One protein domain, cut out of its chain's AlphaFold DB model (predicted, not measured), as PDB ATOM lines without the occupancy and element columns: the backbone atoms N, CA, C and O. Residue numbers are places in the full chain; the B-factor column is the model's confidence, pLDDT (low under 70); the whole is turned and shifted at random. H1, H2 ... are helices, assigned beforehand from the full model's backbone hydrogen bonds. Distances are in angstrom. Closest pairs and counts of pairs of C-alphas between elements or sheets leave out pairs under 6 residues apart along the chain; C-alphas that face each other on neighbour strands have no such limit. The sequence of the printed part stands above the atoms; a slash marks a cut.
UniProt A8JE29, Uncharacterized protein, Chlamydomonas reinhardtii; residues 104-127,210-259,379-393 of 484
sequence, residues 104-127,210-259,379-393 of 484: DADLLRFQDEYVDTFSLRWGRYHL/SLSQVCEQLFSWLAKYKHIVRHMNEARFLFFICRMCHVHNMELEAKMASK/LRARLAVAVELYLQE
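Overview. This is residues 104 to 127, 210 to 259 and 379 to 393 of the 484 residues of an uncharacterized protein of Chlamydomonas reinhardtii (UniProt A8JE29). Two long helices, H1 and H4, run side by side the same way, and H5 and H2 lie over one side of this pair without clearly touching it. H5 stands steeply to both long helices, the short H3 lies between H2 and H4 along the chain, and residues 254 to 259 stick out. The printed part has 89 residues with five named helices, H1 to H5 in order, and no named strand: all helix. It is compact, with a radius of gyration of the C-alphas of 13.5 A and spans of 39 by 28 by 25 A.

Along the chain. Find C-alpha 104 at (8.828, -11.212, 96.672); from there H1 runs through residues 104 to 126, 32.3 A long. H2 is residues 211 to 223, 17.7 A, and H3 is residues 226 to 229. H4, residues 234 to 258, runs 36.2 A from (9.507, -4.380, 102.066). H5, residues 379 to 393, runs 21.2 A to C-alpha 393 at (-0.381, -9.551, 117.769).

Arrangement. Look first at Leu 108 and Ala 235, the closest C-alphas of H1 and H4, 5.4 A apart. These helices touch, H4 with residues 235 to 246 alone, at a shallow tilt of 31 degrees. H5 is close but not clearly touching H4, at a steep tilt of 59 degrees; the closest C-alphas, Leu 238 and Ala 386, are 7.3 A apart. H5 is likewise close to, but not clearly touching, H1: the closest C-alphas, Ser 119 and Glu 393, are 7.7 A apart. H2 and H5 are near each other, with 6 pairs of C-alphas within 10 A. H3 is close but not clearly touching H4, the C-alphas of Val 229 and Phe 237 being closest at 6.2 A. In H2, H4 and H5 every O i to N i+4 pair is within hydrogen-bond range, in H1 17 of 19; H3 is too short for such a pair.

Size, cuts and confidence. The farthest C-alphas, of Ala 105 and Lys 259, are 40.1 A apart. Residues 128 to 209 and 260 to 378 are not printed; the C-alpha gaps are 17.9 A and 37.0 A. Confidence is under 70 at residues 122 to 127, 210 to 214 and 379 to 393.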
ATOM      1  N   ASP A 104       9.275 -12.171  95.657       85.50
ATOM      2  CA  ASP A 104       8.828 -11.212  96.672       85.50
ATOM      3  C   ASP A 104       7.384 -11.491  97.154       85.50
ATOM      4  O   ASP A 104       7.085 -11.251  98.320       85.50
ATOM      5  N   ALA A 105       6.504 -12.036  96.303       84.88
ATOM      6  CA  ALA A 105       5.144 -12.420  96.690       84.88
ATOM      7  C   ALA A 105       5.131 -13.695  97.547       84.88
ATOM      8  O   ALA A 105       4.400 -13.764  98.532       84.88
ATOM      9  N   ASP A 106       5.987 -14.667  97.228       85.44
ATOM     10  CA  ASP A 106       6.177 -15.851  98.064       85.44
ATOM     11  C   ASP A 106       6.756 -15.471  99.430       85.44
ATOM     12  O   ASP A 106       6.236 -15.911 100.451       85.44
ATOM     13  N   LEU A 107       7.779 -14.608  99.477       86.75
ATOM     14  CA  LEU A 107       8.354 -14.126 100.739       86.75
ATOM     15  C   LEU A 107       7.307 -13.435 101.625       86.75
ATOM     16  O   LEU A 107       7.338 -13.626 102.838       86.75
ATOM     17  N   LEU A 108       6.383 -12.669 101.031       84.12
ATOM     18  CA  LEU A 108       5.253 -12.078 101.755       84.12
ATOM     19  C   LEU A 108       4.270 -13.143 102.246       84.12
ATOM     20  O   LEU A 108       3.879 -13.092 103.402       84.12
ATOM     21  N   ARG A 109       3.917 -14.142 101.428       85.56
ATOM     22  CA  ARG A 109       3.039 -15.240 101.874       85.56
ATOM     23  C   ARG A 109       3.626 -15.988 103.074       85.56
ATOM     24  O   ARG A 109       2.902 -16.341 103.995       85.56
ATOM     25  N   PHE A 110       4.933 -16.236 103.065       81.44
ATOM     26  CA  PHE A 110       5.607 -16.941 104.159       81.44
ATOM     27  C   PHE A 110       5.814 -16.077 105.401       81.44
ATOM     28  O   PHE A 110       6.044 -16.615 106.481       81.44
ATOM     29  N   GLN A 111       5.728 -14.752 105.278       83.88
ATOM     30  CA  GLN A 111       5.814 -13.857 106.425       83.88
ATOM     31  C   GLN A 111       4.758 -14.207 107.476       83.88
ATOM     32  O   GLN A 111       5.109 -14.326 108.649       83.88
ATOM     33  N   ASP A 112       3.512 -14.411 107.052       80.12
ATOM     34  CA  ASP A 112       2.396 -14.711 107.951       80.12
ATOM     35  C   ASP A 112       2.646 -16.024 108.710       80.12
ATOM     36  O   ASP A 112       2.536 -16.070 109.930       80.12
ATOM     37  N   GLU A 113       3.155 -17.053 108.026       82.69
ATOM     38  CA  GLU A 113       3.515 -18.335 108.650       82.69
ATOM     39  C   GLU A 113       4.642 -18.200 109.692       82.69
ATOM     40  O   GLU A 113       4.604 -18.824 110.760       82.69
ATOM     41  N   TYR A 114       5.658 -17.374 109.415       74.38
ATOM     42  CA  TYR A 114       6.712 -17.093 110.392       74.38
ATOM     43  C   TYR A 114       6.176 -16.331 111.603       74.38
ATOM     44  O   TYR A 114       6.616 -16.606 112.723       74.38
ATOM     45  N   VAL A 115       5.264 -15.380 111.389       75.44
ATOM     46  CA  VAL A 115       4.605 -14.633 112.467       75.44
ATOM     47  C   VAL A 115       3.769 -15.585 113.319       75.44
ATOM     48  O   VAL A 115       3.959 -15.609 114.531       75.44
ATOM     49  N   ASP A 116       2.968 -16.454 112.712       80.19
ATOM     50  CA  ASP A 116       2.153 -17.447 113.419       80.19
ATOM     51  C   ASP A 116       3.016 -18.424 114.226       80.19
ATOM     52  O   ASP A 116       2.776 -18.669 115.412       80.19
ATOM     53  N   THR A 117       4.081 -18.948 113.613       76.88
ATOM     54  CA  THR A 117       5.029 -19.854 114.279       76.88
ATOM     55  C   THR A 117       5.724 -19.159 115.446       76.88
ATOM     56  O   THR A 117       5.925 -19.759 116.510       76.88
ATOM     57  N   PHE A 118       6.101 -17.893 115.260       71.12
ATOM     58  CA  PHE A 118       6.682 -17.072 116.309       71.12
ATOM     59  C   PHE A 118       5.684 -16.865 117.452       71.12
ATOM     60  O   PHE A 118       6.034 -17.160 118.593       71.12
ATOM     61  N   SER A 119       4.452 -16.446 117.160       72.88
ATOM     62  CA  SER A 119       3.384 -16.226 118.141       72.88
ATOM     63  C   SER A 119       3.075 -17.494 118.937       72.88
ATOM     64  O   SER A 119       3.013 -17.453 120.168       72.88
ATOM     65  N   LEU A 120       2.988 -18.650 118.269       75.81
ATOM     66  CA  LEU A 120       2.756 -19.944 118.913       75.81
ATOM     67  C   LEU A 120       3.896 -20.322 119.871       75.81
ATOM     68  O   LEU A 120       3.647 -20.720 121.012       75.81
ATOM     69  N   ARG A 121       5.156 -20.212 119.429       71.69
ATOM     70  CA  ARG A 121       6.320 -20.528 120.275       71.69
ATOM     71  C   ARG A 121       6.454 -19.547 121.429       71.69
ATOM     72  O   ARG A 121       6.670 -19.972 122.560       71.69
ATOM     73  N   TRP A 122       6.297 -18.256 121.160       66.38
ATOM     74  CA  TRP A 122       6.363 -17.209 122.171       66.38
ATOM     75  C   TRP A 122       5.300 -17.415 123.251       66.38
ATOM     76  O   TRP A 122       5.621 -17.402 124.439       66.38
ATOM     77  N   GLY A 123       4.062 -17.720 122.848       68.94
ATOM     78  CA  GLY A 123       2.983 -18.085 123.761       68.94
ATOM     79  C   GLY A 123       3.376 -19.234 124.694       68.94
ATOM     80  O   GLY A 123       3.200 -19.122 125.901       68.94
ATOM     81  N   ARG A 124       4.005 -20.301 124.182       65.94
ATOM     82  CA  ARG A 124       4.446 -21.443 125.011       65.94
ATOM     83  C   ARG A 124       5.470 -21.071 126.086       65.94
ATOM     84  O   ARG A 124       5.415 -21.635 127.173       65.94
ATOM     85  N   TYR A 125       6.383 -20.141 125.807       57.59
ATOM     86  CA  TYR A 125       7.401 -19.714 126.780       57.59
ATOM     87  C   TYR A 125       6.888 -18.700 127.802       57.59
ATOM     88  O   TYR A 125       7.437 -18.607 128.899       57.59
ATOM     89  N   HIS A 126       5.849 -17.945 127.446       54.38
ATOM     90  CA  HIS A 126       5.326 -16.844 128.254       54.38
ATOM     91  C   HIS A 126       3.944 -17.103 128.852       54.38
ATOM     92  O   HIS A 126       3.410 -16.218 129.523       54.38
ATOM     93  N   LEU A 127       3.388 -18.309 128.691       46.06
ATOM     94  CA  LEU A 127       2.317 -18.800 129.550       46.06
ATOM     95  C   LEU A 127       2.849 -18.836 130.986       46.06
ATOM     96  O   LEU A 127       3.487 -19.789 131.434       46.06
ATOM     97  N   SER A 210       8.812  -2.256 130.922       59.88
ATOM     98  CA  SER A 210       7.842  -1.735 129.978       59.88
ATOM     99  C   SER A 210       8.195  -2.311 128.616       59.88
ATOM    100  O   SER A 210       9.364  -2.521 128.280       59.88
ATOM    101  N   LEU A 211       7.166  -2.508 127.805       60.97
ATOM    102  CA  LEU A 211       7.287  -2.828 126.391       60.97
ATOM    103  C   LEU A 211       8.375  -1.987 125.693       60.97
ATOM    104  O   LEU A 211       9.080  -2.491 124.829       60.97
ATOM    105  N   SER A 212       8.584  -0.735 126.123       66.38
ATOM    106  CA  SER A 212       9.620   0.135 125.565       66.38
ATOM    107  C   SER A 212      11.052  -0.328 125.853       66.38
ATOM    108  O   SER A 212      11.909  -0.146 124.995       66.38
ATOM    109  N   GLN A 213      11.321  -0.986 126.986       68.19
ATOM    110  CA  GLN A 213      12.644  -1.541 127.303       68.19
ATOM    111  C   GLN A 213      12.957  -2.762 126.437       68.19
ATOM    112  O   GLN A 213      14.060  -2.885 125.904       68.19
ATOM    113  N   VAL A 214      11.959  -3.631 126.245       68.88
ATOM    114  CA  VAL A 214      12.051  -4.774 125.326       68.88
ATOM    115  C   VAL A 214      12.246  -4.272 123.896       68.88
ATOM    116  O   VAL A 214      13.153  -4.726 123.200       68.88
ATOM    117  N   CYS A 215      11.474  -3.263 123.478       71.12
ATOM    118  CA  CYS A 215      11.649  -2.618 122.182       71.12
ATOM    119  C   CYS A 215      13.029  -1.963 122.045       71.12
ATOM    120  O   CYS A 215      13.624  -2.068 120.983       71.12
ATOM    121  N   GLU A 216      13.577  -1.316 123.075       76.50
ATOM    122  CA  GLU A 216      14.907  -0.697 123.017       76.50
ATOM    123  C   GLU A 216      16.014  -1.742 122.835       76.50
ATOM    124  O   GLU A 216      16.900  -1.562 121.996       76.50
ATOM    125  N   GLN A 217      15.945  -2.864 123.556       76.94
ATOM    126  CA  GLN A 217      16.879  -3.977 123.370       76.94
ATOM    127  C   GLN A 217      16.752  -4.585 121.970       76.94
ATOM    128  O   GLN A 217      17.767  -4.776 121.290       76.94
ATOM    129  N   LEU A 218      15.521  -4.809 121.506       75.56
ATOM    130  CA  LEU A 218      15.246  -5.300 120.160       75.56
ATOM    131  C   LEU A 218      15.766  -4.323 119.099       75.56
ATOM    132  O   LEU A 218      16.464  -4.733 118.179       75.56
ATOM    133  N   PHE A 219      15.516  -3.023 119.241       79.88
ATOM    134  CA  PHE A 219      16.013  -1.997 118.327       79.88
ATOM    135  C   PHE A 219      17.532  -1.887 118.347       79.88
ATOM    136  O   PHE A 219      18.134  -1.713 117.291       79.88
ATOM    137  N   SER A 220      18.165  -2.002 119.514       85.00
ATOM    138  CA  SER A 220      19.623  -2.021 119.643       85.00
ATOM    139  C   SER A 220      20.223  -3.223 118.908       85.00
ATOM    140  O   SER A 220      21.212  -3.087 118.182       85.00
ATOM    141  N   TRP A 221      19.581  -4.390 119.007       84.00
ATOM    142  CA  TRP A 221      19.956  -5.579 118.249       84.00
ATOM    143  C   TRP A 221      19.709  -5.413 116.740       84.00
ATOM    144  O   TRP A 221      20.630  -5.616 115.950       84.00
ATOM    145  N   LEU A 222      18.528  -4.943 116.329       83.31
ATOM    146  CA  LEU A 222      18.167  -4.698 114.928       83.31
ATOM    147  C   LEU A 222      19.038  -3.620 114.269       83.31
ATOM    148  O   LEU A 222      19.377  -3.719 113.087       83.31
ATOM    149  N   ALA A 223      19.469  -2.611 115.026       86.38
ATOM    150  CA  ALA A 223      20.351  -1.553 114.543       86.38
ATOM    151  C   ALA A 223      21.705  -2.090 114.059       86.38
ATOM    152  O   ALA A 223      22.332  -1.447 113.208       86.38
ATOM    153  N   LYS A 224      22.134  -3.271 114.527       88.50
ATOM    154  CA  LYS A 224      23.335  -3.954 114.024       88.50
ATOM    155  C   LYS A 224      23.194  -4.378 112.564       88.50
ATOM    156  O   LYS A 224      24.196  -4.426 111.867       88.50
ATOM    157  N   TYR A 225      21.975  -4.591 112.070       88.81
ATOM    158  CA  TYR A 225      21.694  -5.017 110.692       88.81
ATOM    159  C   TYR A 225      21.315  -3.852 109.765       88.81
ATOM    160  O   TYR A 225      21.033  -4.062 108.583       88.81
ATOM    161  N   LYS A 226      21.333  -2.600 110.252       90.25
ATOM    162  CA  LYS A 226      20.851  -1.415 109.510       90.25
ATOM    163  C   LYS A 226      21.459  -1.265 108.110       90.25
ATOM    164  O   LYS A 226      20.799  -0.820 107.174       90.25
ATOM    165  N   HIS A 227      22.735  -1.610 107.941       88.25
ATOM    166  CA  HIS A 227      23.464  -1.469 106.677       88.25
ATOM    167  C   HIS A 227      23.159  -2.590 105.680       88.25
ATOM    168  O   HIS A 227      23.389  -2.390 104.483       88.25
ATOM    169  N   ILE A 228      22.626  -3.716 106.166       88.25
ATOM    170  CA  ILE A 228      22.148  -4.861 105.387       88.25
ATOM    171  C   ILE A 228      20.757  -4.534 104.834       88.25
ATOM    172  O   ILE A 228      20.544  -4.585 103.624       88.25
ATOM    173  N   VAL A 229      19.848  -4.090 105.708       88.38
ATOM    174  CA  VAL A 229      18.426  -3.896 105.378       88.38
ATOM    175  C   VAL A 229      18.114  -2.630 104.580       88.38
ATOM    176  O   VAL A 229      17.089  -2.567 103.910       88.38
ATOM    177  N   ARG A 230      18.994  -1.617 104.588       88.88
ATOM    178  CA  ARG A 230      18.726  -0.310 103.941       88.88
ATOM    179  C   ARG A 230      18.412  -0.374 102.439       88.88
ATOM    180  O   ARG A 230      17.870   0.583 101.904       88.88
ATOM    181  N   HIS A 231      18.817  -1.452 101.764       86.31
ATOM    182  CA  HIS A 231      18.636  -1.644 100.319       86.31
ATOM    183  C   HIS A 231      17.587  -2.709  99.986       86.31
ATOM    184  O   HIS A 231      17.434  -3.062  98.820       86.31
ATOM    185  N   MET A 232      16.907  -3.257 100.993       88.94
ATOM    186  CA  MET A 232      15.863  -4.254 100.793       88.94
ATOM    187  C   MET A 232      14.538  -3.575 100.438       88.94
ATOM    188  O   MET A 232      14.233  -2.472 100.910       88.94
ATOM    189  N   ASN A 233      13.744  -4.244  99.603       91.06
ATOM    190  CA  ASN A 233      12.322  -3.938  99.491       91.06
ATOM    191  C   ASN A 233      11.597  -4.396 100.775       91.06
ATOM    192  O   ASN A 233      12.208  -4.981 101.669       91.06
ATOM    193  N   GLU A 234      10.315  -4.069 100.885       87.38
ATOM    194  CA  GLU A 234       9.507  -4.380 102.066       87.38
ATOM    195  C   GLU A 234       9.392  -5.887 102.322       87.38
ATOM    196  O   GLU A 234       9.737  -6.329 103.411       87.38
ATOM    197  N   ALA A 235       9.050  -6.676 101.297       85.69
ATOM    198  CA  ALA A 235       8.945  -8.135 101.383       85.69
ATOM    199  C   ALA A 235      10.217  -8.795 101.940       85.69
ATOM    200  O   ALA A 235      10.190  -9.521 102.933       85.69
ATOM    201  N   ARG A 236      11.372  -8.486 101.342       90.44
ATOM    202  CA  ARG A 236      12.673  -9.018 101.771       90.44
ATOM    203  C   ARG A 236      13.064  -8.525 103.150       90.44
ATOM    204  O   ARG A 236      13.706  -9.264 103.886       90.44
ATOM    205  N   PHE A 237      12.719  -7.283 103.487       88.50
ATOM    206  CA  PHE A 237      12.967  -6.740 104.816       88.50
ATOM    207  C   PHE A 237      12.171  -7.502 105.875       88.50
ATOM    208  O   PHE A 237      12.772  -7.986 106.828       88.50
ATOM    209  N   LEU A 238      10.857  -7.636 105.691       85.50
ATOM    210  CA  LEU A 238       9.973  -8.318 106.635       85.50
ATOM    211  C   LEU A 238      10.387  -9.779 106.803       85.50
ATOM    212  O   LEU A 238      10.666 -10.207 107.920       85.50
ATOM    213  N   PHE A 239      10.576 -10.493 105.694       86.94
ATOM    214  CA  PHE A 239      11.056 -11.871 105.720       86.94
ATOM    215  C   PHE A 239      12.411 -12.009 106.428       86.94
ATOM    216  O   PHE A 239      12.593 -12.890 107.269       86.94
ATOM    217  N   PHE A 240      13.366 -11.116 106.136       88.38
ATOM    218  CA  PHE A 240      14.665 -11.108 106.803       88.38
ATOM    219  C   PHE A 240      14.515 -10.926 108.316       88.38
ATOM    220  O   PHE A 240      15.119 -11.679 109.069       88.38
ATOM    221  N   ILE A 241      13.690  -9.984 108.782       87.75
ATOM    222  CA  ILE A 241      13.454  -9.778 110.219       87.75
ATOM    223  C   ILE A 241      12.803 -11.006 110.868       87.75
ATOM    224  O   ILE A 241      13.271 -11.446 111.917       87.75
ATOM    225  N   CYS A 242      11.791 -11.603 110.239       85.62
ATOM    226  CA  CYS A 242      11.143 -12.820 110.732       85.62
ATOM    227  C   CYS A 242      12.143 -13.976 110.882       85.62
ATOM    228  O   CYS A 242      12.241 -14.587 111.950       85.62
ATOM    229  N   ARG A 243      12.962 -14.216 109.852       85.75
ATOM    230  CA  ARG A 243      14.040 -15.215 109.885       85.75
ATOM    231  C   ARG A 243      15.065 -14.899 110.973       85.75
ATOM    232  O   ARG A 243      15.504 -15.805 111.677       85.75
ATOM    233  N   MET A 244      15.416 -13.626 111.151       86.50
ATOM    234  CA  MET A 244      16.340 -13.180 112.194       86.50
ATOM    235  C   MET A 244      15.829 -13.492 113.598       86.50
ATOM    236  O   MET A 244      16.573 -14.045 114.411       86.50
ATOM    237  N   CYS A 245      14.567 -13.177 113.877       83.50
ATOM    238  CA  CYS A 245      13.928 -13.506 115.147       83.50
ATOM    239  C   CYS A 245      13.865 -15.023 115.365       83.50
ATOM    240  O   CYS A 245      14.161 -15.496 116.461       83.50
ATOM    241  N   HIS A 246      13.546 -15.792 114.321       83.81
ATOM    242  CA  HIS A 246      13.502 -17.251 114.389       83.81
ATOM    243  C   HIS A 246      14.859 -17.860 114.780       83.81
ATOM    244  O   HIS A 246      14.936 -18.604 115.757       83.81
ATOM    245  N   VAL A 247      15.938 -17.496 114.077       84.06
ATOM    246  CA  VAL A 247      17.298 -17.987 114.368       84.06
ATOM    247  C   VAL A 247      17.743 -17.571 115.772       84.06
ATOM    248  O   VAL A 247      18.277 -18.390 116.520       84.06
ATOM    249  N   HIS A 248      17.467 -16.328 116.175       83.94
ATOM    250  CA  HIS A 248      17.783 -15.856 117.523       83.94
ATOM    251  C   HIS A 248      17.078 -16.677 118.611       83.94
ATOM    252  O   HIS A 248      17.711 -17.080 119.590       83.94
ATOM    253  N   ASN A 249      15.790 -16.970 118.424       82.69
ATOM    254  CA  ASN A 249      15.026 -17.790 119.358       82.69
ATOM    255  C   ASN A 249      15.583 -19.213 119.436       82.69
ATOM    256  O   ASN A 249      15.769 -19.713 120.542       82.69
ATOM    257  N   MET A 250      15.937 -19.833 118.306       83.44
ATOM    258  CA  MET A 250      16.574 -21.156 118.305       83.44
ATOM    259  C   MET A 250      17.885 -21.174 119.104       83.44
ATOM    260  O   MET A 250      18.135 -22.105 119.870       83.44
ATOM    261  N   GLU A 251      18.720 -20.136 118.986       85.69
ATOM    262  CA  GLU A 251      19.940 -20.034 119.794       85.69
ATOM    263  C   GLU A 251      19.645 -19.900 121.292       85.69
ATOM    264  O   GLU A 251      20.367 -20.461 122.121       85.69
ATOM    265  N   LEU A 252      18.623 -19.124 121.660       82.06
ATOM    266  CA  LEU A 252      18.209 -18.972 123.053       82.06
ATOM    267  C   LEU A 252      17.663 -20.287 123.609       82.06
ATOM    268  O   LEU A 252      18.063 -20.682 124.703       82.06
ATOM    269  N   GLU A 253      16.826 -20.992 122.849       84.12
ATOM    270  CA  GLU A 253      16.306 -22.321 123.185       84.12
ATOM    271  C   GLU A 253      17.452 -23.311 123.417       84.12
ATOM    272  O   GLU A 253      17.512 -23.948 124.470       84.12
ATOM    273  N   ALA A 254      18.426 -23.368 122.505       86.19
ATOM    274  CA  ALA A 254      19.608 -24.214 122.647       86.19
ATOM    275  C   ALA A 254      20.439 -23.845 123.891       86.19
ATOM    276  O   ALA A 254      20.870 -24.719 124.649       86.19
ATOM    277  N   LYS A 255      20.625 -22.547 124.166       85.94
ATOM    278  CA  LYS A 255      21.312 -22.067 125.379       85.94
ATOM    279  C   LYS A 255      20.546 -22.445 126.646       85.94
ATOM    280  O   LYS A 255      21.176 -22.822 127.632       85.94
ATOM    281  N   MET A 256      19.219 -22.367 126.651       82.62
ATOM    282  CA  MET A 256      18.390 -22.776 127.788       82.62
ATOM    283  C   MET A 256      18.420 -24.292 127.994       82.62
ATOM    284  O   MET A 256      18.573 -24.742 129.132       82.62
ATOM    285  N   ALA A 257      18.357 -25.066 126.910       86.00
ATOM    286  CA  ALA A 257      18.463 -26.521 126.929       86.00
ATOM    287  C   ALA A 257      19.825 -26.975 127.474       86.00
ATOM    288  O   ALA A 257      19.878 -27.779 128.399       86.00
ATOM    289  N   SER A 258      20.927 -26.375 127.004       90.75
ATOM    290  CA  SER A 258      22.284 -26.686 127.489       90.75
ATOM    291  C   SER A 258      22.487 -26.396 128.981       90.75
ATOM    292  O   SER A 258      23.316 -27.023 129.635       90.75
ATOM    293  N   LYS A 259      21.711 -25.458 129.540       90.75
ATOM    294  CA  LYS A 259      21.727 -25.110 130.968       90.75
ATOM    295  C   LYS A 259      20.774 -25.970 131.806       90.75
ATOM    296  O   LYS A 259      20.648 -25.707 132.998       90.75
ATOM    297  N   LEU A 379      13.496   3.981 107.159       46.62
ATOM    298  CA  LEU A 379      13.836   2.884 108.076       46.62
ATOM    299  C   LEU A 379      13.035   2.953 109.384       46.62
ATOM    300  O   LEU A 379      12.583   1.922 109.870       46.62
ATOM    301  N   ARG A 380      12.835   4.155 109.944       44.78
ATOM    302  CA  ARG A 380      11.984   4.347 111.129       44.78
ATOM    303  C   ARG A 380      10.532   3.969 110.858       44.78
ATOM    304  O   ARG A 380       9.945   3.305 111.697       44.78
ATOM    305  N   ALA A 381       9.983   4.344 109.702       51.03
ATOM    306  CA  ALA A 381       8.628   3.964 109.309       51.03
ATOM    307  C   ALA A 381       8.485   2.439 109.162       51.03
ATOM    308  O   ALA A 381       7.557   1.859 109.708       51.03
ATOM    309  N   ARG A 382       9.451   1.765 108.526       55.44
ATOM    310  CA  ARG A 382       9.446   0.296 108.383       55.44
ATOM    311  C   ARG A 382       9.612  -0.443 109.709       55.44
ATOM    312  O   ARG A 382       8.965  -1.456 109.932       55.44
ATOM    313  N   LEU A 383      10.466   0.066 110.599       50.53
ATOM    314  CA  LEU A 383      10.593  -0.454 111.963       50.53
ATOM    315  C   LEU A 383       9.316  -0.219 112.773       50.53
ATOM    316  O   LEU A 383       8.951  -1.087 113.553       50.53
ATOM    317  N   ALA A 384       8.638   0.913 112.579       47.53
ATOM    318  CA  ALA A 384       7.353   1.180 113.212       47.53
ATOM    319  C   ALA A 384       6.286   0.187 112.741       47.53
ATOM    320  O   ALA A 384       5.608  -0.353 113.596       47.53
ATOM    321  N   VAL A 385       6.214  -0.140 111.444       53.53
ATOM    322  CA  VAL A 385       5.308  -1.185 110.920       53.53
ATOM    323  C   VAL A 385       5.654  -2.564 111.487       53.53
ATOM    324  O   VAL A 385       4.770  -3.260 111.966       53.53
ATOM    325  N   ALA A 386       6.932  -2.955 111.506       52.59
ATOM    326  CA  ALA A 386       7.345  -4.242 112.080       52.59
ATOM    327  C   ALA A 386       7.020  -4.347 113.581       52.59
ATOM    328  O   ALA A 386       6.634  -5.407 114.067       52.59
ATOM    329  N   VAL A 387       7.156  -3.241 114.315       49.75
ATOM    330  CA  VAL A 387       6.774  -3.162 115.727       49.75
ATOM    331  C   VAL A 387       5.262  -3.114 115.883       49.75
ATOM    332  O   VAL A 387       4.746  -3.765 116.771       49.75
ATOM    333  N   GLU A 388       4.531  -2.408 115.033       47.56
ATOM    334  CA  GLU A 388       3.073  -2.362 115.076       47.56
ATOM    335  C   GLU A 388       2.468  -3.738 114.795       47.56
ATOM    336  O   GLU A 388       1.589  -4.144 115.539       47.56
ATOM    337  N   LEU A 389       3.010  -4.505 113.843       49.16
ATOM    338  CA  LEU A 389       2.651  -5.914 113.629       49.16
ATOM    339  C   LEU A 389       2.963  -6.769 114.867       49.16
ATOM    340  O   LEU A 389       2.116  -7.529 115.328       49.16
ATOM    341  N   TYR A 390       4.143  -6.588 115.470       48.12
ATOM    342  CA  TYR A 390       4.508  -7.251 116.728       48.12
ATOM    343  C   TYR A 390       3.553  -6.888 117.885       48.12
ATOM    344  O   TYR A 390       3.200  -7.741 118.698       48.12
ATOM    345  N   LEU A 391       3.107  -5.631 117.966       44.91
ATOM    346  CA  LEU A 391       2.236  -5.123 119.028       44.91
ATOM    347  C   LEU A 391       0.754  -5.440 118.810       44.91
ATOM    348  O   LEU A 391       0.062  -5.715 119.790       44.91
ATOM    349  N   GLN A 392       0.266  -5.412 117.571       45.69
ATOM    350  CA  GLN A 392      -1.098  -5.805 117.213       45.69
ATOM    351  C   GLN A 392      -1.331  -7.281 117.548       45.69
ATOM    352  O   GLN A 392      -2.373  -7.599 118.113       45.69
ATOM    353  N   GLU A 393      -0.335  -8.145 117.342       46.38
ATOM    354  CA  GLU A 393      -0.381  -9.551 117.769       46.38
ATOM    355  C   GLU A 393      -0.312  -9.724 119.295       46.38
ATOM    356  O   GLU A 393      -1.071 -10.493 119.885       46.38
TER     357      GLU A 393